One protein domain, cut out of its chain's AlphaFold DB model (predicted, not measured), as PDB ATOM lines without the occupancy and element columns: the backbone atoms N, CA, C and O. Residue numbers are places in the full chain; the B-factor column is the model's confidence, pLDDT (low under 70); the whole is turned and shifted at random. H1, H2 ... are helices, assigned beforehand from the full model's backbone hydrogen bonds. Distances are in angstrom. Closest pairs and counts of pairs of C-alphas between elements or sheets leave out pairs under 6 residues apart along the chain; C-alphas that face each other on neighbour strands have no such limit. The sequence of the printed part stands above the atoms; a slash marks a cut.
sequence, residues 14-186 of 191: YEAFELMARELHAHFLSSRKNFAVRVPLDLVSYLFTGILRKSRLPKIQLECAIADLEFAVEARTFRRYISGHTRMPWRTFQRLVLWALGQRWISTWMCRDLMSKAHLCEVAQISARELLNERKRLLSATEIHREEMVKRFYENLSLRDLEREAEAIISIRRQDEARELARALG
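What this domain is: This is residues 14 to 186 of the 191 residues of an uncharacterized protein of Pseudomonas fildesensis (UniProt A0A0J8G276). Look first for one long helix, H6, as the spine, crossed at a steep tilt by a second long helix, H7, with the shorter H1 set crosswise where it touches both. Alongside the first part of H6 run H5, folded against it as a hairpin, and H2, with the small H3 and H4 beyond; H7 runs the other way out past H6, its residues 162 to 168 sticking out, to a corner with H8. The printed part has 173 residues with eight named helices, H1 to H8 in order, and no named strand: the class is all helix. It is only just compact, close to loose, with a radius of gyration of the C-alphas of 18.3 A and spans of 51 by 42 by 28 A.

Where its parts are: Find C-alpha 108 at (3.625, -18.889, 30.778); from there H6, residues 108 to 137, runs 43.7 A to C-alpha 137 at (-9.156, -7.224, 70.910). H7, residues 146 to 174, covers 41.8 A. H1 is residues 14 to 29, 22.1 A, starting at C-alpha 14 (-13.500, -2.681, 44.099). H5 is residues 90 to 102, 18.4 A, and H2 residues 41 to 55, 20.7 A. The shorter helices are H3, residues 59 to 67, H4, residues 75 to 82, and H8, residues 176 to 184, ending at C-alpha 184 (23.714, -10.639, 32.560).

How they stand to each other: Start at the hub, H6, which touches four helices. Its residues 120 to 131 touch residues 149 to 160 of H7, opposite ways at a steep tilt of 57 degrees; the closest C-alphas, Ser 127 and Phe 153, are 5.6 A apart. H1 touches H6 at a steep tilt of 63 degrees, C-alphas 20 and 124 being closest at 5.1 A. Residues 16 to 20 of H1 touch H7, about perpendicular at 86 degrees, closest at C-alphas 17 and 150, 5.4 A. H2, H5 and H6 form a bundle, helices side by side: H5 and H6 are a hairpin at 3 degrees, closest at C-alphas 97 and 111, 6.2 A, while H2 and H5 only just touch, with 3 pairs of C-alphas within 8 A, the closest 51 and 100 at 7.0 A. Farther out, H4 touches H2, closest at C-alphas 48 and 82, 6.2 A, and H3, closest at C-alphas 63 and 79, 7.0 A. H8 touches H7 only at the corner, C-alphas 172 and 178 being closest at 5.2 A. In all eight helices every O i to N i+4 pair is within hydrogen-bond range.

The domain as a whole: The C-alphas farthest apart, those of Ser 140 and Ala 184, are 56.5 A apart. The printed part has no cut, and the one long link, 11 residues, joins H1 to H2. Residues 28 to 33 and 136 to 142 stand free; pLDDT is under 70 at residues 139 to 142.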
ATOM      1  N   TYR A  14     -12.418  -1.701  44.114       93.44
ATOM      2  CA  TYR A  14     -13.500  -2.681  44.099       93.44
ATOM      3  C   TYR A  14     -12.950  -4.112  44.157       93.44
ATOM      4  O   TYR A  14     -13.485  -4.920  44.909       93.44
ATOM      5  N   GLU A  15     -11.847  -4.406  43.462       93.00
ATOM      6  CA  GLU A  15     -11.205  -5.726  43.463       93.00
ATOM      7  C   GLU A  15     -10.580  -6.034  44.821       93.00
ATOM      8  O   GLU A  15     -10.767  -7.125  45.365       93.00
ATOM      9  N   ALA A  16      -9.883  -5.054  45.405       94.19
ATOM     10  CA  ALA A  16      -9.334  -5.151  46.753       94.19
ATOM     11  C   ALA A  16     -10.437  -5.475  47.773       94.19
ATOM     12  O   ALA A  16     -10.299  -6.394  48.589       94.19
ATOM     13  N   PHE A  17     -11.565  -4.763  47.692       94.56
ATOM     14  CA  PHE A  17     -12.730  -5.026  48.529       94.56
ATOM     15  C   PHE A  17     -13.317  -6.422  48.294       94.56
ATOM     16  O   PHE A  17     -13.553  -7.141  49.264       94.56
ATOM     17  N   GLU A  18     -13.539  -6.831  47.043       94.94
ATOM     18  CA  GLU A  18     -14.116  -8.138  46.712       94.94
ATOM     19  C   GLU A  18     -13.249  -9.295  47.212       94.94
ATOM     20  O   GLU A  18     -13.766 -10.246  47.806       94.94
ATOM     21  N   LEU A  19     -11.930  -9.200  47.036       94.81
ATOM     22  CA  LEU A  19     -10.980 -10.179  47.557       94.81
ATOM     23  C   LEU A  19     -11.094 -10.284  49.080       94.81
ATOM     24  O   LEU A  19     -11.280 -11.376  49.616       94.81
ATOM     25  N   MET A  20     -11.048  -9.152  49.778       95.19
ATOM     26  CA  MET A  20     -11.176  -9.098  51.234       95.19
ATOM     27  C   MET A  20     -12.519  -9.659  51.723       95.19
ATOM     28  O   MET A  20     -12.556 -10.484  52.641       95.19
ATOM     29  N   ALA A  21     -13.623  -9.256  51.092       92.69
ATOM     30  CA  ALA A  21     -14.974  -9.689  51.433       92.69
ATOM     31  C   ALA A  21     -15.140 -11.196  51.236       92.69
ATOM     32  O   ALA A  21     -15.680 -11.880  52.108       92.69
ATOM     33  N   ARG A  22     -14.612 -11.737  50.132       92.50
ATOM     34  CA  ARG A  22     -14.627 -13.174  49.849       92.50
ATOM     35  C   ARG A  22     -13.888 -13.968  50.922       92.50
ATOM     36  O   ARG A  22     -14.409 -14.982  51.391       92.50
ATOM     37  N   GLU A  23     -12.699 -13.526  51.334       92.50
ATOM     38  CA  GLU A  23     -11.912 -14.239  52.346       92.50
ATOM     39  C   GLU A  23     -12.550 -14.154  53.747       92.50
ATOM     40  O   GLU A  23     -12.587 -15.156  54.470       92.50
ATOM     41  N   LEU A  24     -13.121 -13.000  54.117       90.81
ATOM     42  CA  LEU A  24     -13.893 -12.844  55.357       90.81
ATOM     43  C   LEU A  24     -15.138 -13.734  55.359       90.81
ATOM     44  O   LEU A  24     -15.354 -14.491  56.307       90.81
ATOM     45  N   HIS A  25     -15.921 -13.709  54.281       90.25
ATOM     46  CA  HIS A  25     -17.108 -14.546  54.137       90.25
ATOM     47  C   HIS A  25     -16.756 -16.037  54.244       90.25
ATOM     48  O   HIS A  25     -17.359 -16.770  55.030       90.25
ATOM     49  N   ALA A  26     -15.710 -16.480  53.541       88.06
ATOM     50  CA  ALA A  26     -15.223 -17.853  53.625       88.06
ATOM     51  C   ALA A  26     -14.759 -18.236  55.042       88.06
ATOM     52  O   ALA A  26     -14.921 -19.389  55.454       88.06
ATOM     53  N   HIS A  27     -14.181 -17.302  55.803       88.75
ATOM     54  CA  HIS A  27     -13.820 -17.539  57.198       88.75
ATOM     55  C   HIS A  27     -15.051 -17.731  58.084       88.75
ATOM     56  O   HIS A  27     -15.103 -18.731  58.807       88.75
ATOM     57  N   PHE A  28     -16.038 -16.839  57.993       86.94
ATOM     58  CA  PHE A  28     -17.264 -16.925  58.788       86.94
ATOM     59  C   PHE A  28     -18.054 -18.206  58.498       86.94
ATOM     60  O   PHE A  28     -18.508 -18.859  59.432       86.94
ATOM     61  N   LEU A  29     -18.108 -18.645  57.235       87.06
ATOM     62  CA  LEU A  29     -18.712 -19.932  56.864       87.06
ATOM     63  C   LEU A  29     -17.959 -21.149  57.417       87.06
ATOM     64  O   LEU A  29     -18.543 -22.209  57.621       87.06
ATOM     65  N   SER A  30     -16.647 -21.031  57.636       82.69
ATOM     66  CA  SER A  30     -15.823 -22.161  58.076       82.69
ATOM     67  C   SER A  30     -15.972 -22.501  59.563       82.69
ATOM     68  O   SER A  30     -15.449 -23.532  59.991       82.69
ATOM     69  N   SER A  31     -16.613 -21.631  60.356       77.25
ATOM     70  CA  SER A  31     -16.760 -21.734  61.821       77.25
ATOM     71  C   SER A  31     -15.443 -21.975  62.579       77.25
ATOM     72  O   SER A  31     -15.432 -22.449  63.716       77.25
ATOM     73  N   ARG A  32     -14.295 -21.671  61.962       82.94
ATOM     74  CA  ARG A  32     -12.977 -21.864  62.574       82.94
ATOM     75  C   ARG A  32     -12.664 -20.714  63.516       82.94
ATOM     76  O   ARG A  32     -12.825 -19.554  63.160       82.94
ATOM     77  N   LYS A  33     -12.071 -21.027  64.671       83.12
ATOM     78  CA  LYS A  33     -11.582 -20.009  65.619       83.12
ATOM     79  C   LYS A  33     -10.513 -19.093  65.005       83.12
ATOM     80  O   LYS A  33     -10.494 -17.888  65.265       83.12
ATOM     81  N   ASN A  34      -9.625 -19.676  64.197       85.06
ATOM     82  CA  ASN A  34      -8.478 -18.994  63.606       85.06
ATOM     83  C   ASN A  34      -8.675 -18.786  62.106       85.06
ATOM     84  O   ASN A  34      -9.124 -19.691  61.394       85.06
ATOM     85  N   PHE A  35      -8.273 -17.611  61.630       88.44
ATOM     86  CA  PHE A  35      -8.244 -17.307  60.208       88.44
ATOM     87  C   PHE A  35      -7.111 -18.084  59.528       88.44
ATOM     88  O   PHE A  35      -5.954 -18.018  59.951       88.44
ATOM     89  N   ALA A  36      -7.441 -18.854  58.494       86.94
ATOM     90  CA  ALA A  36      -6.479 -19.709  57.812       86.94
ATOM     91  C   ALA A  36      -5.824 -18.964  56.643       86.94
ATOM     92  O   ALA A  36      -6.483 -18.739  55.634       86.94
ATOM     93  N   VAL A  37      -4.525 -18.674  56.765       91.94
ATOM     94  CA  VAL A  37      -3.705 -18.097  55.687       91.94
ATOM     95  C   VAL A  37      -3.105 -19.230  54.851       91.94
ATOM     96  O   VAL A  37      -2.056 -19.785  55.185       91.94
ATOM     97  N   ARG A  38      -3.847 -19.672  53.835       92.69
ATOM     98  CA  ARG A  38      -3.523 -20.797  52.946       92.69
ATOM     99  C   ARG A  38      -4.187 -20.585  51.590       92.69
ATOM    100  O   ARG A  38      -5.286 -20.038  51.522       92.69
ATOM    101  N   VAL A  39      -3.589 -21.160  50.552       92.31
ATOM    102  CA  VAL A  39      -4.080 -21.065  49.173       92.31
ATOM    103  C   VAL A  39      -5.551 -21.503  49.099       92.31
ATOM    104  O   VAL A  39      -5.871 -22.610  49.563       92.31
ATOM    105  N   PRO A  40      -6.442 -20.660  48.544       89.62
ATOM    106  CA  PRO A  40      -7.828 -21.010  48.257       89.62
ATOM    107  C   PRO A  40      -7.963 -22.294  47.417       89.62
ATOM    108  O   PRO A  40      -7.122 -22.603  46.570       89.62
ATOM    109  N   LEU A  41      -9.004 -23.089  47.688       88.88
ATOM    110  CA  LEU A  41      -9.187 -24.410  47.062       88.88
ATOM    111  C   LEU A  41      -9.467 -24.322  45.561       88.88
ATOM    112  O   LEU A  41      -9.043 -25.196  44.809       88.88
ATOM    113  N   ASP A  42     -10.172 -23.285  45.135       89.56
ATOM    114  CA  ASP A  42     -10.426 -22.944  43.739       89.56
ATOM    115  C   ASP A  42      -9.116 -22.715  42.978       89.56
ATOM    116  O   ASP A  42      -8.932 -23.283  41.903       89.56
ATOM    117  N   LEU A  43      -8.156 -21.994  43.565       92.12
ATOM    118  CA  LEU A  43      -6.863 -21.741  42.928       92.12
ATOM    119  C   LEU A  43      -6.000 -23.012  42.838       92.12
ATOM    120  O   LEU A  43      -5.380 -23.278  41.806       92.12
ATOM    121  N   VAL A  44      -6.014 -23.849  43.884       92.31
ATOM    122  CA  VAL A  44      -5.380 -25.184  43.856       92.31
ATOM    123  C   VAL A  44      -6.018 -26.064  42.776       92.31
ATOM    124  O   VAL A  44      -5.316 -26.708  41.995       92.31
ATOM    125  N   SER A  45      -7.349 -26.063  42.699       90.62
ATOM    126  CA  SER A  45      -8.103 -26.845  41.715       90.62
ATOM    127  C   SER A  45      -7.830 -26.367  40.292       90.62
ATOM    128  O   SER A  45      -7.691 -27.190  39.386       90.62
ATOM    129  N   TYR A  46      -7.696 -25.055  40.091       92.19
ATOM    130  CA  TYR A  46      -7.361 -24.459  38.802       92.19
ATOM    131  C   TYR A  46      -5.975 -24.905  38.313       92.19
ATOM    132  O   TYR A  46      -5.857 -25.372  37.176       92.19
ATOM    133  N   LEU A  47      -4.955 -24.886  39.183       93.69
ATOM    134  CA  LEU A  47      -3.619 -25.411  38.874       93.69
ATOM    135  C   LEU A  47      -3.672 -26.888  38.454       93.69
ATOM    136  O   LEU A  47      -3.211 -27.240  37.367       93.69
ATOM    137  N   PHE A  48      -4.258 -27.757  39.284       91.62
ATOM    138  CA  PHE A  48      -4.274 -29.195  38.996       91.62
ATOM    139  C   PHE A  48      -5.135 -29.553  37.787       91.62
ATOM    140  O   PHE A  48      -4.783 -30.464  37.042       91.62
ATOM    141  N   THR A  49      -6.217 -28.815  37.536       89.44
ATOM    142  CA  THR A  49      -7.012 -28.979  36.313       89.44
ATOM    143  C   THR A  49      -6.183 -28.648  35.073       89.44
ATOM    144  O   THR A  49      -6.233 -29.391  34.093       89.44
ATOM    145  N   GLY A  50      -5.389 -27.572  35.115       91.00
ATOM    146  CA  GLY A  50      -4.460 -27.226  34.036       91.00
ATOM    147  C   GLY A  50      -3.421 -28.316  33.795       91.00
ATOM    148  O   GLY A  50      -3.287 -28.795  32.668       91.00
ATOM    149  N   ILE A  51      -2.763 -28.765  34.870       92.62
ATOM    150  CA  ILE A  51      -1.753 -29.826  34.811       92.62
ATOM    151  C   ILE A  51      -2.345 -31.106  34.220       92.62
ATOM    152  O   ILE A  51      -1.823 -31.602  33.230       92.62
ATOM    153  N   LEU A  52      -3.446 -31.621  34.776       90.69
ATOM    154  CA  LEU A  52      -4.051 -32.886  34.339       90.69
ATOM    155  C   LEU A  52      -4.475 -32.843  32.865       90.69
ATOM    156  O   LEU A  52      -4.301 -33.821  32.140       90.69
ATOM    157  N   ARG A  53      -4.992 -31.700  32.395       91.00
ATOM    158  CA  ARG A  53      -5.372 -31.522  30.985       91.00
ATOM    159  C   ARG A  53      -4.172 -31.569  30.040       91.00
ATOM    160  O   ARG A  53      -4.309 -32.058  28.921       91.00
ATOM    161  N   LYS A  54      -3.018 -31.035  30.450       92.88
ATOM    162  CA  LYS A  54      -1.826 -30.928  29.593       92.88
ATOM    163  C   LYS A  54      -0.884 -32.119  29.706       92.88
ATOM    164  O   LYS A  54      -0.420 -32.592  28.675       92.88
ATOM    165  N   SER A  55      -0.633 -32.614  30.913       90.25
ATOM    166  CA  SER A  55       0.272 -33.741  31.157       90.25
ATOM    167  C   SER A  55      -0.283 -35.062  30.623       90.25
ATOM    168  O   SER A  55       0.491 -35.966  30.323       90.25
ATOM    169  N   ARG A  56      -1.618 -35.177  30.499       89.00
ATOM    170  CA  ARG A  56      -2.341 -36.419  30.155       89.00
ATOM    171  C   ARG A  56      -2.034 -37.583  31.105       89.00
ATOM    172  O   ARG A  56      -2.319 -38.734  30.781       89.00
ATOM    173  N   LEU A  57      -1.482 -37.288  32.281       88.88
ATOM    174  CA  LEU A  57      -1.190 -38.287  33.296       88.88
ATOM    175  C   LEU A  57      -2.456 -38.608  34.101       88.88
ATOM    176  O   LEU A  57      -3.214 -37.695  34.451       88.88
ATOM    177  N   PRO A  58      -2.682 -39.879  34.474       88.06
ATOM    178  CA  PRO A  58      -3.639 -40.202  35.519       88.06
ATOM    179  C   PRO A  58      -3.174 -39.600  36.853       88.06
ATOM    180  O   PRO A  58      -1.975 -39.448  37.100       88.06
ATOM    181  N   LYS A  59      -4.123 -39.307  37.753       85.50
ATOM    182  CA  LYS A  59      -3.836 -38.683  39.061       85.50
ATOM    183  C   LYS A  59      -2.727 -39.399  39.840       85.50
ATOM    184  O   LYS A  59      -1.865 -38.731  40.385       85.50
ATOM    185  N   ILE A  60      -2.707 -40.733  39.825       85.50
ATOM    186  CA  ILE A  60      -1.697 -41.543  40.526       85.50
ATOM    187  C   ILE A  60      -0.283 -41.295  39.974       85.50
ATOM    188  O   ILE A  60       0.659 -41.148  40.741       85.50
ATOM    189  N   GLN A  61      -0.117 -41.196  38.652       87.31
ATOM    190  CA  GLN A  61       1.199 -40.900  38.069       87.31
ATOM    191  C   GLN A  61       1.620 -39.455  38.341       87.31
ATOM    192  O   GLN A  61       2.799 -39.190  38.558       87.31
ATOM    193  N   LEU A  62       0.659 -38.528  38.382       87.62
ATOM    194  CA  LEU A  62       0.929 -37.154  38.788       87.62
ATOM    195  C   LEU A  62       1.368 -37.070  40.260       87.62
ATOM    196  O   LEU A  62       2.259 -36.291  40.578       87.62
ATOM    197  N   GLU A  63       0.786 -37.880  41.150       86.56
ATOM    198  CA  GLU A  63       1.228 -37.994  42.548       86.56
ATOM    199  C   GLU A  63       2.693 -38.425  42.639       86.56
ATOM    200  O   GLU A  63       3.459 -37.787  43.357       86.56
ATOM    201  N   CYS A  64       3.089 -39.455  41.883       84.12
ATOM    202  CA  CYS A  64       4.476 -39.919  41.833       84.12
ATOM    203  C   CYS A  64       5.421 -38.836  41.304       84.12
ATOM    204  O   CYS A  64       6.395 -38.520  41.970       84.12
ATOM    205  N   ALA A  65       5.091 -38.207  40.172       84.81
ATOM    206  CA  ALA A  65       5.933 -37.168  39.574       84.81
ATOM    207  C   ALA A  65       6.138 -35.956  40.496       84.81
ATOM    208  O   ALA A  65       7.145 -35.261  40.410       84.81
ATOM    209  N   ILE A  66       5.167 -35.670  41.364       82.12
ATOM    210  CA  ILE A  66       5.286 -34.577  42.322       82.12
ATOM    211  C   ILE A  66       6.002 -35.006  43.612       82.12
ATOM    212  O   ILE A  66       6.599 -34.162  44.285       82.12
ATOM    213  N   ALA A  67       5.977 -36.289  43.973       80.00
ATOM    214  CA  ALA A  67       6.749 -36.787  45.111       80.00
ATOM    215  C   ALA A  67       8.250 -36.464  44.957       80.00
ATOM    216  O   ALA A  67       8.898 -36.118  45.944       80.00
ATOM    217  N   ASP A  68       8.742 -36.437  43.716       73.81
ATOM    218  CA  ASP A  68      10.120 -36.084  43.352       73.81
ATOM    219  C   ASP A  68      10.498 -34.622  43.665       73.81
ATOM    220  O   ASP A  68      11.672 -34.264  43.658       73.81
ATOM    221  N   LEU A  69       9.527 -33.751  43.970       77.31
ATOM    222  CA  LEU A  69       9.798 -32.375  44.409       77.31
ATOM    223  C   LEU A  69      10.202 -32.259  45.883       77.31
ATOM    224  O   LEU A  69      10.432 -31.136  46.362       77.31
ATOM    225  N   GLU A  70      10.241 -33.391  46.593       76.06
ATOM    226  CA  GLU A  70      10.639 -33.510  47.996       76.06
ATOM    227  C   GLU A  70       9.978 -32.438  48.870       76.06
ATOM    228  O   GLU A  70      10.590 -31.770  49.711       76.06
ATOM    229  N   PHE A  71       8.681 -32.209  48.650       77.69
ATOM    230  CA  PHE A  71       7.929 -31.406  49.597       77.69
ATOM    231  C   PHE A  71       7.961 -32.119  50.947       77.69
ATOM    232  O   PHE A  71       7.647 -33.303  51.026       77.69
ATOM    233  N   ALA A  72       8.285 -31.387  52.016       73.62
ATOM    234  CA  ALA A  72       8.184 -31.866  53.396       73.62
ATOM    235  C   ALA A  72       6.704 -32.012  53.816       73.62
ATOM    236  O   ALA A  72       6.214 -31.332  54.717       73.62
ATOM    237  N   VAL A  73       5.954 -32.827  53.077       77.31
ATOM    238  CA  VAL A  73       4.519 -33.043  53.206       77.31
ATOM    239  C   VAL A  73       4.234 -34.525  52.999       77.31
ATOM    240  O   VAL A  73       4.649 -35.121  52.012       77.31
ATOM    241  N   GLU A  74       3.471 -35.114  53.912       79.44
ATOM    242  CA  GLU A  74       3.064 -36.514  53.813       79.44
ATOM    243  C   GLU A  74       2.267 -36.802  52.529       79.44
ATOM    244  O   GLU A  74       1.388 -36.026  52.130       79.44
ATOM    245  N   ALA A  75       2.466 -37.990  51.950       78.81
ATOM    246  CA  ALA A  75       1.780 -38.433  50.734       78.81
ATOM    247  C   ALA A  75       0.242 -38.329  50.825       78.81
ATOM    248  O   ALA A  75      -0.437 -37.984  49.856       78.81
ATOM    249  N   ARG A  76      -0.349 -38.579  52.004       83.44
ATOM    250  CA  ARG A  76      -1.798 -38.412  52.231       83.44
ATOM    251  C   ARG A  76      -2.250 -36.966  52.032       83.44
ATOM    252  O   ARG A  76      -3.288 -36.726  51.417       83.44
ATOM    253  N   THR A  77      -1.495 -36.011  52.559       82.75
ATOM    254  CA  THR A  77      -1.794 -34.583  52.419       82.75
ATOM    255  C   THR A  77      -1.648 -34.154  50.962       82.75
ATOM    256  O   THR A  77      -2.492 -33.414  50.457       82.75
ATOM    257  N   PHE A  78      -0.670 -34.722  50.256       79.25
ATOM    258  CA  PHE A  78      -0.464 -34.477  48.836       79.25
ATOM    259  C   PHE A  78      -1.658 -34.908  47.967       79.25
ATOM    260  O   PHE A  78      -2.193 -34.120  47.184       79.25
ATOM    261  N   ARG A  79      -2.182 -36.117  48.199       84.25
ATOM    262  CA  ARG A  79      -3.406 -36.614  47.541       84.25
ATOM    263  C   ARG A  79      -4.609 -35.704  47.756       84.25
ATOM    264  O   ARG A  79      -5.417 -35.484  46.849       84.25
ATOM    265  N   ARG A  80      -4.727 -35.144  48.963       85.06
ATOM    266  CA  ARG A  80      -5.790 -34.187  49.289       85.06
ATOM    267  C   ARG A  80      -5.607 -32.855  48.567       85.06
ATOM    268  O   ARG A  80      -6.625 -32.254  48.240       85.06
ATOM    269  N   TYR A  81      -4.377 -32.413  48.293       85.12
ATOM    270  CA  TYR A  81      -4.131 -31.233  47.459       85.12
ATOM    271  C   TYR A  81      -4.588 -31.457  46.018       85.12
ATOM    272  O   TYR A  81      -5.411 -30.690  45.529       85.12
ATOM    273  N   ILE A  82      -4.124 -32.533  45.371       82.19
ATOM    274  CA  ILE A  82      -4.487 -32.865  43.977       82.19
ATOM    275  C   ILE A  82      -5.998 -33.000  43.815       82.19
ATOM    276  O   ILE A  82      -6.578 -32.605  42.806       82.19
ATOM    277  N   SER A  83      -6.644 -33.574  44.823       80.94
ATOM    278  CA  SER A  83      -8.084 -33.788  44.809       80.94
ATOM    279  C   SER A  83      -8.895 -32.574  45.281       80.94
ATOM    280  O   SER A  83     -10.110 -32.689  45.366       80.94
ATOM    281  N   GLY A  84      -8.265 -31.441  45.621       77.69
ATOM    282  CA  GLY A  84      -8.963 -30.219  46.048       77.69
ATOM    283  C   GLY A  84      -9.634 -30.301  47.428       77.69
ATOM    284  O   GLY A  84     -10.466 -29.468  47.765       77.69
ATOM    285  N   HIS A  85      -9.279 -31.286  48.256       82.06
ATOM    286  CA  HIS A  85      -9.902 -31.539  49.564       82.06
ATOM    287  C   HIS A  85      -9.209 -30.832  50.736       82.06
ATOM    288  O   HIS A  85      -9.606 -31.005  51.896       82.06
ATOM    289  N   THR A  86      -8.108 -30.120  50.494       83.25
ATOM    290  CA  THR A  86      -7.413 -29.369  51.543       83.25
ATOM    291  C   THR A  86      -6.628 -28.193  50.975       83.25
ATOM    292  O   THR A  86      -6.108 -28.255  49.863       83.25
ATOM    293  N   ARG A  87      -6.547 -27.110  51.756       84.12
ATOM    294  CA  ARG A  87      -5.814 -25.896  51.381       84.12
ATOM    295  C   ARG A  87      -4.312 -26.108  51.506       84.12
ATOM    296  O   ARG A  87      -3.855 -26.790  52.424       84.12
ATOM    297  N   MET A  88      -3.557 -25.474  50.618       89.31
ATOM    298  CA  MET A  88      -2.113 -25.654  50.483       89.31
ATOM    299  C   MET A  88      -1.326 -24.480  51.095       89.31
ATOM    300  O   MET A  88      -1.816 -23.349  51.097       89.31
ATOM    301  N   PRO A  89      -0.114 -24.699  51.639       91.00
ATOM    302  CA  PRO A  89       0.814 -23.608  51.932       91.00
ATOM    303  C   PRO A  89       1.166 -22.803  50.669       91.00
ATOM    304  O   PRO A  89       1.412 -23.396  49.620       91.00
ATOM    305  N   TRP A  90       1.274 -21.477  50.785       91.94
ATOM    306  CA  TRP A  90       1.624 -20.585  49.667       91.94
ATOM    307  C   TRP A  90       2.932 -20.974  48.979       91.94
ATOM    308  O   TRP A  90       2.963 -21.143  47.763       91.94
ATOM    309  N   ARG A  91       3.983 -21.240  49.764       88.25
ATOM    310  CA  ARG A  91       5.294 -21.647  49.240       88.25
ATOM    311  C   ARG A  91       5.245 -22.964  48.460       88.25
ATOM    312  O   ARG A  91       5.897 -23.094  47.430       88.25
ATOM    313  N   THR A  92       4.467 -23.942  48.930       89.88
ATOM    314  CA  THR A  92       4.268 -25.216  48.215       89.88
ATOM    315  C   THR A  92       3.558 -24.974  46.887       89.88
ATOM    316  O   THR A  92       3.982 -25.503  45.865       89.88
ATOM    317  N   PHE A  93       2.526 -24.128  46.887       92.81
ATOM    318  CA  PHE A  93       1.792 -23.780  45.677       92.81
ATOM    319  C   PHE A  93       2.676 -23.061  44.654       92.81
ATOM    320  O   PHE A  93       2.734 -23.487  43.509       92.81
ATOM    321  N   GLN A  94       3.429 -22.038  45.061       92.12
ATOM    322  CA  GLN A  94       4.337 -21.307  44.170       92.12
ATOM    323  C   GLN A  94       5.392 -22.231  43.544       92.12
ATOM    324  O   GLN A  94       5.588 -22.212  42.330       92.12
ATOM    325  N   ARG A  95       6.020 -23.103  44.350       90.75
ATOM    326  CA  ARG A  95       6.968 -24.113  43.848       90.75
ATOM    327  C   ARG A  95       6.317 -25.048  42.827       90.75
ATOM    328  O   ARG A  95       6.934 -25.351  41.814       90.75
ATOM    329  N   LEU A  96       5.077 -25.475  43.071       92.75
ATOM    330  CA  LEU A  96       4.328 -26.316  42.137       92.75
ATOM    331  C   LEU A  96       4.000 -25.607  40.826       92.75
ATOM    332  O   LEU A  96       4.118 -26.227  39.774       92.75
ATOM    333  N   VAL A  97       3.602 -24.333  40.873       95.31
ATOM    334  CA  VAL A  97       3.337 -23.539  39.666       95.31
ATOM    335  C   VAL A  97       4.607 -23.440  38.818       95.31
ATOM    336  O   VAL A  97       4.573 -23.754  37.630       95.31
ATOM    337  N   LEU A  98       5.739 -23.079  39.430       93.62
ATOM    338  CA  LEU A  98       7.021 -22.961  38.728       93.62
ATOM    339  C   LEU A  98       7.505 -24.301  38.171       93.62
ATOM    340  O   LEU A  98       7.947 -24.374  37.026       93.62
ATOM    341  N   TRP A  99       7.375 -25.380  38.941       93.00
ATOM    342  CA  TRP A  99       7.712 -26.710  38.449       93.00
ATOM    343  C   TRP A  99       6.817 -27.132  37.282       93.00
ATOM    344  O   TRP A  99       7.326 -27.577  36.257       93.00
ATOM    345  N   ALA A 100       5.499 -26.943  37.389       94.12
ATOM    346  CA  ALA A 100       4.566 -27.269  36.315       94.12
ATOM    347  C   ALA A 100       4.850 -26.459  35.039       94.12
ATOM    348  O   ALA A 100       4.666 -26.974  33.934       94.12
ATOM    349  N   LEU A 101       5.321 -25.214  35.179       95.12
ATOM    350  CA  LEU A 101       5.816 -24.412  34.061       95.12
ATOM    351  C   LEU A 101       7.076 -25.043  33.448       95.12
ATOM    352  O   LEU A 101       7.137 -25.195  32.230       95.12
ATOM    353  N   GLY A 102       8.042 -25.459  34.273       92.31
ATOM    354  CA  GLY A 102       9.254 -26.159  33.828       92.31
ATOM    355  C   GLY A 102       8.955 -27.456  33.068       92.31
ATOM    356  O   GLY A 102       9.566 -27.724  32.036       92.31
ATOM    357  N   GLN A 103       7.935 -28.202  33.500       92.56
ATOM    358  CA  GLN A 103       7.430 -29.397  32.807       92.56
ATOM    359  C   GLN A 103       6.599 -29.084  31.550       92.56
ATOM    360  O   GLN A 103       6.146 -29.995  30.857       92.56
ATOM    361  N   ARG A 104       6.358 -27.801  31.244       94.25
ATOM    362  CA  ARG A 104       5.466 -27.332  30.165       94.25
ATOM    363  C   ARG A 104       4.025 -27.842  30.298       94.25
ATOM    364  O   ARG A 104       3.288 -27.922  29.315       94.25
ATOM    365  N   TRP A 105       3.602 -28.177  31.517       94.94
ATOM    366  CA  TRP A 105       2.235 -28.616  31.818       94.94
ATOM    367  C   TRP A 105       1.282 -27.450  32.068       94.94
ATOM    368  O   TRP A 105       0.069 -27.621  32.016       94.94
ATOM    369  N   ILE A 106       1.814 -26.253  32.280       95.62
ATOM    370  CA  ILE A 106       1.058 -25.004  32.217       95.62
ATOM    371  C   ILE A 106       1.776 -24.021  31.293       95.62
ATOM    372  O   ILE A 106       2.984 -24.117  31.078       95.62
ATOM    373  N   SER A 107       1.027 -23.083  30.713       93.69
ATOM    374  CA  SER A 107       1.606 -22.026  29.880       93.69
ATOM    375  C   SER A 107       2.210 -20.911  30.735       93.69
ATOM    376  O   SER A 107       1.836 -20.726  31.894       93.69
ATOM    377  N   THR A 108       3.084 -20.098  30.138       95.06
ATOM    378  CA  THR A 108       3.625 -18.889  30.778       95.06
ATOM    379  C   THR A 108       2.519 -17.930  31.221       95.06
ATOM    380  O   THR A 108       2.597 -17.373  32.312       95.06
ATOM    381  N   TRP A 109       1.460 -17.771  30.417       94.81
ATOM    382  CA  TRP A 109       0.295 -16.963  30.790       94.81
ATOM    383  C   TRP A 109      -0.407 -17.517  32.036       94.81
ATOM    384  O   TRP A 109      -0.659 -16.769  32.974       94.81
ATOM    385  N   MET A 110      -0.646 -18.833  32.087       95.00
ATOM    386  CA  MET A 110      -1.292 -19.467  33.239       95.00
ATOM    387  C   MET A 110      -0.418 -19.369  34.494       95.00
ATOM    388  O   MET A 110      -0.937 -19.133  35.579       95.00
ATOM    389  N   CYS A 111       0.904 -19.500  34.356       95.38
ATOM    390  CA  CYS A 111       1.836 -19.267  35.457       95.38
ATOM    391  C   CYS A 111       1.715 -17.838  36.005       95.38
ATOM    392  O   CYS A 111       1.615 -17.669  37.217       95.38
ATOM    393  N   ARG A 112       1.700 -16.819  35.133       93.94
ATOM    394  CA  ARG A 112       1.541 -15.416  35.548       93.94
ATOM    395  C   ARG A 112       0.209 -15.203  36.268       93.94
ATOM    396  O   ARG A 112       0.214 -14.711  37.387       93.94
ATOM    397  N   ASP A 113      -0.893 -15.671  35.682       94.75
ATOM    398  CA  ASP A 113      -2.233 -15.580  36.276       94.75
ATOM    399  C   ASP A 113      -2.298 -16.240  37.667       94.75
ATOM    400  O   ASP A 113      -2.761 -15.630  38.631       94.75
ATOM    401  N   LEU A 114      -1.774 -17.463  37.808       95.62
ATOM    402  CA  LEU A 114      -1.749 -18.189  39.083       95.62
ATOM    403  C   LEU A 114      -0.887 -17.490  40.139       95.62
ATOM    404  O   LEU A 114      -1.293 -17.426  41.298       95.62
ATOM    405  N   MET A 115       0.290 -16.982  39.763       94.62
ATOM    406  CA  MET A 115       1.196 -16.295  40.690       94.62
ATOM    407  C   MET A 115       0.611 -14.960  41.158       94.62
ATOM    408  O   MET A 115       0.622 -14.689  42.361       94.62
ATOM    409  N   SER A 116       0.037 -14.174  40.241       92.81
ATOM    410  CA  SER A 116      -0.647 -12.919  40.562       92.81
ATOM    411  C   SER A 116      -1.857 -13.166  41.463       92.81
ATOM    412  O   SER A 116      -1.937 -12.602  42.550       92.81
ATOM    413  N   LYS A 117      -2.755 -14.092  41.102       94.00
ATOM    414  CA  LYS A 117      -3.917 -14.427  41.944       94.00
ATOM    415  C   LYS A 117      -3.509 -14.949  43.315       94.00
ATOM    416  O   LYS A 117      -4.111 -14.555  44.310       94.00
ATOM    417  N   ALA A 118      -2.492 -15.809  43.390       94.00
ATOM    418  CA  ALA A 118      -2.000 -16.313  44.669       94.00
ATOM    419  C   ALA A 118      -1.482 -15.182  45.558       94.00
ATOM    420  O   ALA A 118      -1.759 -15.177  46.751       94.00
ATOM    421  N   HIS A 119      -0.769 -14.219  44.976       93.88
ATOM    422  CA  HIS A 119      -0.287 -13.053  45.699       93.88
ATOM    423  C   HIS A 119      -1.424 -12.201  46.263       93.88
ATOM    424  O   HIS A 119      -1.461 -11.975  47.469       93.88
ATOM    425  N   LEU A 120      -2.387 -11.818  45.423       95.12
ATOM    426  CA  LEU A 120      -3.512 -10.985  45.849       95.12
ATOM    427  C   LEU A 120      -4.376 -11.691  46.904       95.12
ATOM    428  O   LEU A 120      -4.801 -11.080  47.881       95.12
ATOM    429  N   CYS A 121      -4.583 -13.003  46.762       95.19
ATOM    430  CA  CYS A 121      -5.295 -13.794  47.767       95.19
ATOM    431  C   CYS A 121      -4.510 -13.901  49.085       95.19
ATOM    432  O   CYS A 121      -5.112 -13.859  50.155       95.19
ATOM    433  N   GLU A 122      -3.183 -14.054  49.037       96.00
ATOM    434  CA  GLU A 122      -2.335 -14.081  50.235       96.00
ATOM    435  C   GLU A 122      -2.435 -12.757  51.000       96.00
ATOM    436  O   GLU A 122      -2.689 -12.770  52.206       96.00
ATOM    437  N   VAL A 123      -2.328 -11.632  50.290       96.56
ATOM    438  CA  VAL A 123      -2.465 -10.281  50.852       96.56
ATOM    439  C   VAL A 123      -3.851 -10.074  51.461       96.56
ATOM    440  O   VAL A 123      -3.955  -9.636  52.609       96.56
ATOM    441  N   ALA A 124      -4.917 -10.455  50.751       96.44
ATOM    442  CA  ALA A 124      -6.281 -10.369  51.270       96.44
ATOM    443  C   ALA A 124      -6.461 -11.195  52.551       96.44
ATOM    444  O   ALA A 124      -7.053 -10.732  53.523       96.44
ATOM    445  N   GLN A 125      -5.906 -12.408  52.604       96.06
ATOM    446  CA  GLN A 125      -6.007 -13.262  53.788       96.06
ATOM    447  C   GLN A 125      -5.222 -12.727  54.990       96.06
ATOM    448  O   GLN A 125      -5.692 -12.850  56.124       96.06
ATOM    449  N   ILE A 126      -4.032 -12.161  54.772       95.88
ATOM    450  CA  ILE A 126      -3.240 -11.523  55.833       95.88
ATOM    451  C   ILE A 126      -4.008 -10.322  56.390       95.88
ATOM    452  O   ILE A 126      -4.260 -10.269  57.594       95.88
ATOM    453  N   SER A 127      -4.479  -9.452  55.500       96.31
ATOM    454  CA  SER A 127      -5.244  -8.249  55.832       96.31
ATOM    455  C   SER A 127      -6.534  -8.568  56.586       96.31
ATOM    456  O   SER A 127      -6.794  -8.014  57.652       96.31
ATOM    457  N   ALA A 128      -7.321  -9.527  56.094       94.31
ATOM    458  CA  ALA A 128      -8.546  -9.973  56.750       94.31
ATOM    459  C   ALA A 128      -8.273 -10.550  58.148       94.31
ATOM    460  O   ALA A 128      -9.015 -10.281  59.095       94.31
ATOM    461  N   ARG A 129      -7.192 -11.326  58.308       93.75
ATOM    462  CA  ARG A 129      -6.788 -11.873  59.610       93.75
ATOM    463  C   ARG A 129      -6.410 -10.774  60.598       93.75
ATOM    464  O   ARG A 129      -6.766 -10.889  61.770       93.75
ATOM    465  N   GLU A 130      -5.666  -9.766  60.161       93.50
ATOM    466  CA  GLU A 130      -5.261  -8.640  61.007       93.50
ATOM    467  C   GLU A 130      -6.464  -7.839  61.481       93.50
ATOM    468  O   GLU A 130      -6.634  -7.696  62.692       93.50
ATOM    469  N   LEU A 131      -7.358  -7.457  60.560       91.44
ATOM    470  CA  LEU A 131      -8.607  -6.778  60.905       91.44
ATOM    471  C   LEU A 131      -9.409  -7.589  61.926       91.44
ATOM    472  O   LEU A 131      -9.796  -7.075  62.971       91.44
ATOM    473  N   LEU A 132      -9.604  -8.891  61.697       89.06
ATOM    474  CA  LEU A 132     -10.334  -9.738  62.644       89.06
ATOM    475  C   LEU A 132      -9.649  -9.846  64.009       89.06
ATOM    476  O   LEU A 132     -10.331  -9.916  65.031       89.06
ATOM    477  N   ASN A 133      -8.320  -9.895  64.053       88.94
ATOM    478  CA  ASN A 133      -7.581  -9.956  65.311       88.94
ATOM    479  C   ASN A 133      -7.651  -8.633  66.081       88.94
ATOM    480  O   ASN A 133      -7.769  -8.661  67.305       88.94
ATOM    481  N   GLU A 134      -7.612  -7.496  65.389       87.25
ATOM    482  CA  GLU A 134      -7.829  -6.172  65.976       87.25
ATOM    483  C   GLU A 134      -9.247  -6.056  66.536       87.25
ATOM    484  O   GLU A 134      -9.420  -5.717  67.705       87.25
ATOM    485  N   ARG A 135     -10.261  -6.466  65.764       83.06
ATOM    486  CA  ARG A 135     -11.657  -6.476  66.226       83.06
ATOM    487  C   ARG A 135     -11.881  -7.406  67.415       83.06
ATOM    488  O   ARG A 135     -12.572  -7.021  68.342       83.06
ATOM    489  N   LYS A 136     -11.251  -8.585  67.459       80.50
ATOM    490  CA  LYS A 136     -11.313  -9.483  68.632       80.50
ATOM    491  C   LYS A 136     -10.711  -8.874  69.902       80.50
ATOM    492  O   LYS A 136     -11.060  -9.314  70.994       80.50
ATOM    493  N   ARG A 137      -9.772  -7.931  69.773       76.56
ATOM    494  CA  ARG A 137      -9.156  -7.224  70.910       76.56
ATOM    495  C   ARG A 137     -10.007  -6.050  71.386       76.56
ATOM    496  O   ARG A 137      -9.923  -5.683  72.553       76.56
ATOM    497  N   LEU A 138     -10.816  -5.473  70.501       70.75
ATOM    498  CA  LEU A 138     -11.780  -4.438  70.841       70.75
ATOM    499  C   LEU A 138     -13.002  -5.098  71.500       70.75
ATOM    500  O   LEU A 138     -13.620  -5.995  70.942       70.75
ATOM    501  N   LEU A 139     -13.357  -4.667  72.713       55.62
ATOM    502  CA  LEU A 139     -14.478  -5.220  73.492       55.62
ATOM    503  C   LEU A 139     -15.869  -4.927  72.878       55.62
ATOM    504  O   LEU A 139     -16.881  -5.320  73.454       55.62
ATOM    505  N   SER A 140     -15.938  -4.252  71.724       54.44
ATOM    506  CA  SER A 140     -17.168  -3.960  70.984       54.44
ATOM    507  C   SER A 140     -17.179  -4.638  69.611       54.44
ATOM    508  O   SER A 140     -16.210  -4.582  68.850       54.44
ATOM    509  N   ALA A 141     -18.322  -5.234  69.260       55.69
ATOM    510  CA  ALA A 141     -18.599  -5.711  67.910       55.69
ATOM    511  C   ALA A 141     -18.743  -4.500  66.979       55.69
ATOM    512  O   ALA A 141     -19.823  -3.941  66.825       55.69
ATOM    513  N   THR A 142     -17.625  -4.048  66.422       64.44
ATOM    514  CA  THR A 142     -17.621  -2.960  65.444       64.44
ATOM    515  C   THR A 142     -17.654  -3.574  64.053       64.44
ATOM    516  O   THR A 142     -16.872  -4.486  63.766       64.44
ATOM    517  N   GLU A 143     -18.565  -3.099  63.208       76.25
ATOM    518  CA  GLU A 143     -18.629  -3.495  61.803       76.25
ATOM    519  C   GLU A 143     -17.318  -3.138  61.084       76.25
ATOM    520  O   GLU A 143     -16.659  -2.148  61.406       76.25
ATOM    521  N   ILE A 144     -16.912  -3.982  60.133       83.00
ATOM    522  CA  ILE A 144     -15.744  -3.726  59.286       83.00
ATOM    523  C   ILE A 144     -16.242  -2.964  58.058       83.00
ATOM    524  O   ILE A 144     -17.019  -3.506  57.270       83.00
ATOM    525  N   HIS A 145     -15.802  -1.716  57.900       88.75
ATOM    526  CA  HIS A 145     -16.212  -0.870  56.779       88.75
ATOM    527  C   HIS A 145     -15.380  -1.141  55.522       88.75
ATOM    528  O   HIS A 145     -14.221  -1.560  55.587       88.75
ATOM    529  N   ARG A 146     -15.970  -0.860  54.354       91.56
ATOM    530  CA  ARG A 146     -15.321  -1.045  53.049       91.56
ATOM    531  C   ARG A 146     -14.021  -0.252  52.941       91.56
ATOM    532  O   ARG A 146     -13.031  -0.826  52.492       91.56
ATOM    533  N   GLU A 147     -13.995   1.016  53.364       92.19
ATOM    534  CA  GLU A 147     -12.775   1.829  53.260       92.19
ATOM    535  C   GLU A 147     -11.630   1.238  54.088       92.19
ATOM    536  O   GLU A 147     -10.484   1.222  53.649       92.19
ATOM    537  N   GLU A 148     -11.937   0.688  55.264       91.88
ATOM    538  CA  GLU A 148     -10.948   0.055  56.137       91.88
ATOM    539  C   GLU A 148     -10.376  -1.229  55.517       91.88
ATOM    540  O   GLU A 148      -9.167  -1.456  55.574       91.88
ATOM    541  N   MET A 149     -11.223  -2.042  54.877       93.12
ATOM    542  CA  MET A 149     -10.784  -3.247  54.161       93.12
ATOM    543  C   MET A 149      -9.839  -2.906  53.014       93.12
ATOM    544  O   MET A 149      -8.784  -3.527  52.888       93.12
ATOM    545  N   VAL A 150     -10.218  -1.924  52.195       94.81
ATOM    546  CA  VAL A 150      -9.435  -1.482  51.036       94.81
ATOM    547  C   VAL A 150      -8.106  -0.886  51.489       94.81
ATOM    548  O   VAL A 150      -7.053  -1.281  50.991       94.81
ATOM    549  N   LYS A 151      -8.133  -0.002  52.492       94.88
ATOM    550  CA  LYS A 151      -6.922   0.598  53.054       94.88
ATOM    551  C   LYS A 151      -5.958  -0.473  53.565       94.88
ATOM    552  O   LYS A 151      -4.796  -0.484  53.167       94.88
ATOM    553  N   ARG A 152      -6.445  -1.409  54.390       95.06
ATOM    554  CA  ARG A 152      -5.592  -2.466  54.949       95.06
ATOM    555  C   ARG A 152      -5.033  -3.390  53.870       95.06
ATOM    556  O   ARG A 152      -3.898  -3.846  53.984       95.06
ATOM    557  N   PHE A 153      -5.814  -3.659  52.825       96.69
ATOM    558  CA  PHE A 153      -5.349  -4.437  51.684       96.69
ATOM    559  C   PHE A 153      -4.156  -3.767  50.993       96.69
ATOM    560  O   PHE A 153      -3.147  -4.432  50.790       96.69
ATOM    561  N   TYR A 154      -4.229  -2.469  50.681       95.62
ATOM    562  CA  TYR A 154      -3.124  -1.765  50.018       95.62
ATOM    563  C   TYR A 154      -1.879  -1.614  50.900       95.62
ATOM    564  O   TYR A 154      -0.762  -1.759  50.398       95.62
ATOM    565  N   GLU A 155      -2.058  -1.378  52.205       95.19
ATOM    566  CA  GLU A 155      -0.955  -1.356  53.179       95.19
ATOM    567  C   GLU A 155      -0.177  -2.680  53.139       95.19
ATOM    568  O   GLU A 155       1.043  -2.697  52.961       95.19
ATOM    569  N   ASN A 156      -0.893  -3.804  53.220       96.62
ATOM    570  CA  ASN A 156      -0.281  -5.128  53.192       96.62
ATOM    571  C   ASN A 156       0.193  -5.559  51.804       96.62
ATOM    572  O   ASN A 156       1.130  -6.348  51.722       96.62
ATOM    573  N   LEU A 157      -0.420  -5.071  50.723       95.38
ATOM    574  CA  LEU A 157       0.053  -5.320  49.361       95.38
ATOM    575  C   LEU A 157       1.453  -4.729  49.187       95.38
ATOM    576  O   LEU A 157       2.393  -5.459  48.891       95.38
ATOM    577  N   SER A 158       1.593  -3.442  49.515       93.31
ATOM    578  CA  SER A 158       2.864  -2.715  49.440       93.31
ATOM    579  C   SER A 158       3.940  -3.366  50.309       93.31
ATOM    580  O   SER A 158       5.065  -3.591  49.863       93.31
ATOM    581  N   LEU A 159       3.594  -3.719  51.551       94.25
ATOM    582  CA  LEU A 159       4.522  -4.383  52.464       94.25
ATOM    583  C   LEU A 159       4.947  -5.759  51.938       94.25
ATOM    584  O   LEU A 159       6.125  -6.105  51.987       94.25
ATOM    585  N   ARG A 160       4.007  -6.540  51.396       93.12
ATOM    586  CA  ARG A 160       4.296  -7.884  50.893       93.12
ATOM    587  C   ARG A 160       5.139  -7.865  49.621       93.12
ATOM    588  O   ARG A 160       5.937  -8.784  49.430       93.12
ATOM    589  N   ASP A 161       4.972  -6.856  48.773       90.94
ATOM    590  CA  ASP A 161       5.823  -6.646  47.600       90.94
ATOM    591  C   ASP A 161       7.272  -6.373  48.014       90.94
ATOM    592  O   ASP A 161       8.178  -7.066  47.544       90.94
ATOM    593  N   LEU A 162       7.484  -5.476  48.984       91.00
ATOM    594  CA  LEU A 162       8.812  -5.194  49.543       91.00
ATOM    595  C   LEU A 162       9.451  -6.435  50.185       91.00
ATOM    596  O   LEU A 162      10.628  -6.719  49.966       91.00
ATOM    597  N   GLU A 163       8.684  -7.210  50.961       91.19
ATOM    598  CA  GLU A 163       9.173  -8.459  51.558       91.19
ATOM    599  C   GLU A 163       9.624  -9.466  50.495       91.19
ATOM    600  O   GLU A 163      10.669 -10.100  50.638       91.19
ATOM    601  N   ARG A 164       8.848  -9.622  49.418       87.94
ATOM    602  CA  ARG A 164       9.172 -10.560  48.337       87.94
ATOM    603  C   ARG A 164      10.382 -10.121  47.534       87.94
ATOM    604  O   ARG A 164      11.181 -10.974  47.151       87.94
ATOM    605  N   GLU A 165      10.520  -8.825  47.283       87.56
ATOM    606  CA  GLU A 165      11.712  -8.272  46.648       87.56
ATOM    607  C   GLU A 165      12.954  -8.552  47.502       87.56
ATOM    608  O   GLU A 165      13.937  -9.104  47.003       87.56
ATOM    609  N   ALA A 166      12.877  -8.308  48.813       87.81
ATOM    610  CA  ALA A 166      13.957  -8.628  49.742       87.81
ATOM    611  C   ALA A 166      14.281 -10.136  49.772       87.81
ATOM    612  O   ALA A 166      15.451 -10.526  49.711       87.81
ATOM    613  N   GLU A 167      13.267 -11.009  49.822       87.12
ATOM    614  CA  GLU A 167      13.443 -12.465  49.748       87.12
ATOM    615  C   GLU A 167      14.110 -12.899  48.430       87.12
ATOM    616  O   GLU A 167      14.999 -13.760  48.440       87.12
ATOM    617  N   ALA A 168      13.716 -12.299  47.302       84.06
ATOM    618  CA  ALA A 168      14.290 -12.576  45.990       84.06
ATOM    619  C   ALA A 168      15.763 -12.156  45.924       84.06
ATOM    620  O   ALA A 168      16.600 -12.959  45.508       84.06
ATOM    621  N   ILE A 169      16.099 -10.959  46.415       84.88
ATOM    622  CA  ILE A 169      17.481 -10.465  46.509       84.88
ATOM    623  C   ILE A 169      18.335 -11.428  47.341       84.88
ATOM    624  O   ILE A 169      19.392 -11.873  46.888       84.88
ATOM    625  N   ILE A 170      17.864 -11.826  48.528       84.75
ATOM    626  CA  ILE A 170      18.580 -12.777  49.393       84.75
ATOM    627  C   ILE A 170      18.773 -14.126  48.688       84.75
ATOM    628  O   ILE A 170      19.838 -14.736  48.804       84.75
ATOM    629  N   SER A 171      17.762 -14.607  47.961       81.31
ATOM    630  CA  SER A 171      17.850 -15.865  47.218       81.31
ATOM    631  C   SER A 171      18.879 -15.790  46.091       81.31
ATOM    632  O   SER A 171      19.692 -16.705  45.960       81.31
ATOM    633  N   ILE A 172      18.888 -14.702  45.316       82.00
ATOM    634  CA  ILE A 172      19.846 -14.503  44.222       82.00
ATOM    635  C   ILE A 172      21.271 -14.408  44.772       82.00
ATOM    636  O   ILE A 172      22.176 -15.063  44.264       82.00
ATOM    637  N   ARG A 173      21.470 -13.694  45.887       79.75
ATOM    638  CA  ARG A 173      22.771 -13.622  46.567       79.75
ATOM    639  C   ARG A 173      23.283 -14.987  47.035       79.75
ATOM    640  O   ARG A 173      24.488 -15.142  47.187       79.75
ATOM    641  N   ARG A 174      22.415 -15.978  47.263       82.62
ATOM    642  CA  ARG A 174      22.803 -17.332  47.706       82.62
ATOM    643  C   ARG A 174      23.058 -18.320  46.566       82.62
ATOM    644  O   ARG A 174      23.628 -19.373  46.828       82.62
ATOM    645  N   GLN A 175      22.613 -18.025  45.346       83.19
ATOM    646  CA  GLN A 175      22.680 -18.946  44.211       83.19
ATOM    647  C   GLN A 175      23.567 -18.361  43.114       83.19
ATOM    648  O   GLN A 175      23.179 -17.399  42.458       83.19
ATOM    649  N   ASP A 176      24.739 -18.959  42.887       79.06
ATOM    650  CA  ASP A 176      25.726 -18.429  41.936       79.06
ATOM    651  C   ASP A 176      25.168 -18.323  40.507       79.06
ATOM    652  O   ASP A 176      25.327 -17.289  39.863       79.06
ATOM    653  N   GLU A 177      24.414 -19.326  40.046       82.25
ATOM    654  CA  GLU A 177      23.746 -19.294  38.734       82.25
ATOM    655  C   GLU A 177      22.724 -18.153  38.620       82.25
ATOM    656  O   GLU A 177      22.631 -17.487  37.588       82.25
ATOM    657  N   ALA A 178      21.968 -17.894  39.690       79.00
ATOM    658  CA  ALA A 178      20.997 -16.806  39.719       79.00
ATOM    659  C   ALA A 178      21.692 -15.437  39.747       79.00
ATOM    660  O   ALA A 178      21.206 -14.492  39.125       79.00
ATOM    661  N   ARG A 179      22.835 -15.331  40.440       79.69
ATOM    662  CA  ARG A 179      23.647 -14.110  40.504       79.69
ATOM    663  C   ARG A 179      24.229 -13.761  39.136       79.69
ATOM    664  O   ARG A 179      24.122 -12.615  38.708       79.69
ATOM    665  N   GLU A 180      24.792 -14.743  38.435       82.94
ATOM    666  CA  GLU A 180      25.333 -14.552  37.083       82.94
ATOM    667  C   GLU A 180      24.238 -14.179  36.078       82.94
ATOM    668  O   GLU A 180      24.407 -13.245  35.292       82.94
ATOM    669  N   LEU A 181      23.069 -14.825  36.152       82.69
ATOM    670  CA  LEU A 181      21.923 -14.458  35.321       82.69
ATOM    671  C   LEU A 181      21.449 -13.024  35.597       82.69
ATOM    672  O   LEU A 181      21.185 -12.274  34.659       82.69
ATOM    673  N   ALA A 182      21.349 -12.622  36.864       81.00
ATOM    674  CA  ALA A 182      20.938 -11.270  37.222       81.00
ATOM    675  C   ALA A 182      21.909 -10.201  36.699       81.00
ATOM    676  O   ALA A 182      21.464  -9.199  36.137       81.00
ATOM    677  N   ARG A 183      23.222 -10.455  36.799       81.88
ATOM    678  CA  ARG A 183      24.266  -9.600  36.211       81.88
ATOM    679  C   ARG A 183      24.120  -9.491  34.697       81.88
ATOM    680  O   ARG A 183      24.148  -8.387  34.163       81.88
ATOM    681  N   ALA A 184      23.910 -10.616  34.010       86.06
ATOM    682  CA  ALA A 184      23.714 -10.639  32.560       86.06
ATOM    683  C   ALA A 184      22.468  -9.853  32.111       86.06
ATOM    684  O   ALA A 184      22.442  -9.309  31.009       86.06
ATOM    685  N   LEU A 185      21.445  -9.774  32.966       84.25
ATOM    686  CA  LEU A 185      20.216  -9.017  32.724       84.25
ATOM    687  C   LEU A 185      20.302  -7.541  33.154       84.25
ATOM    688  O   LEU A 185      19.327  -6.814  32.975       84.25
ATOM    689  N   GLY A 186      21.434  -7.088  33.708       82.38
ATOM    690  CA  GLY A 186      21.605  -5.714  34.189       82.38
ATOM    691  C   GLY A 186      20.738  -5.376  35.404       82.38
ATOM    692  O   GLY A 186      20.417  -4.210  35.622       82.38
TER     693      GLY A 186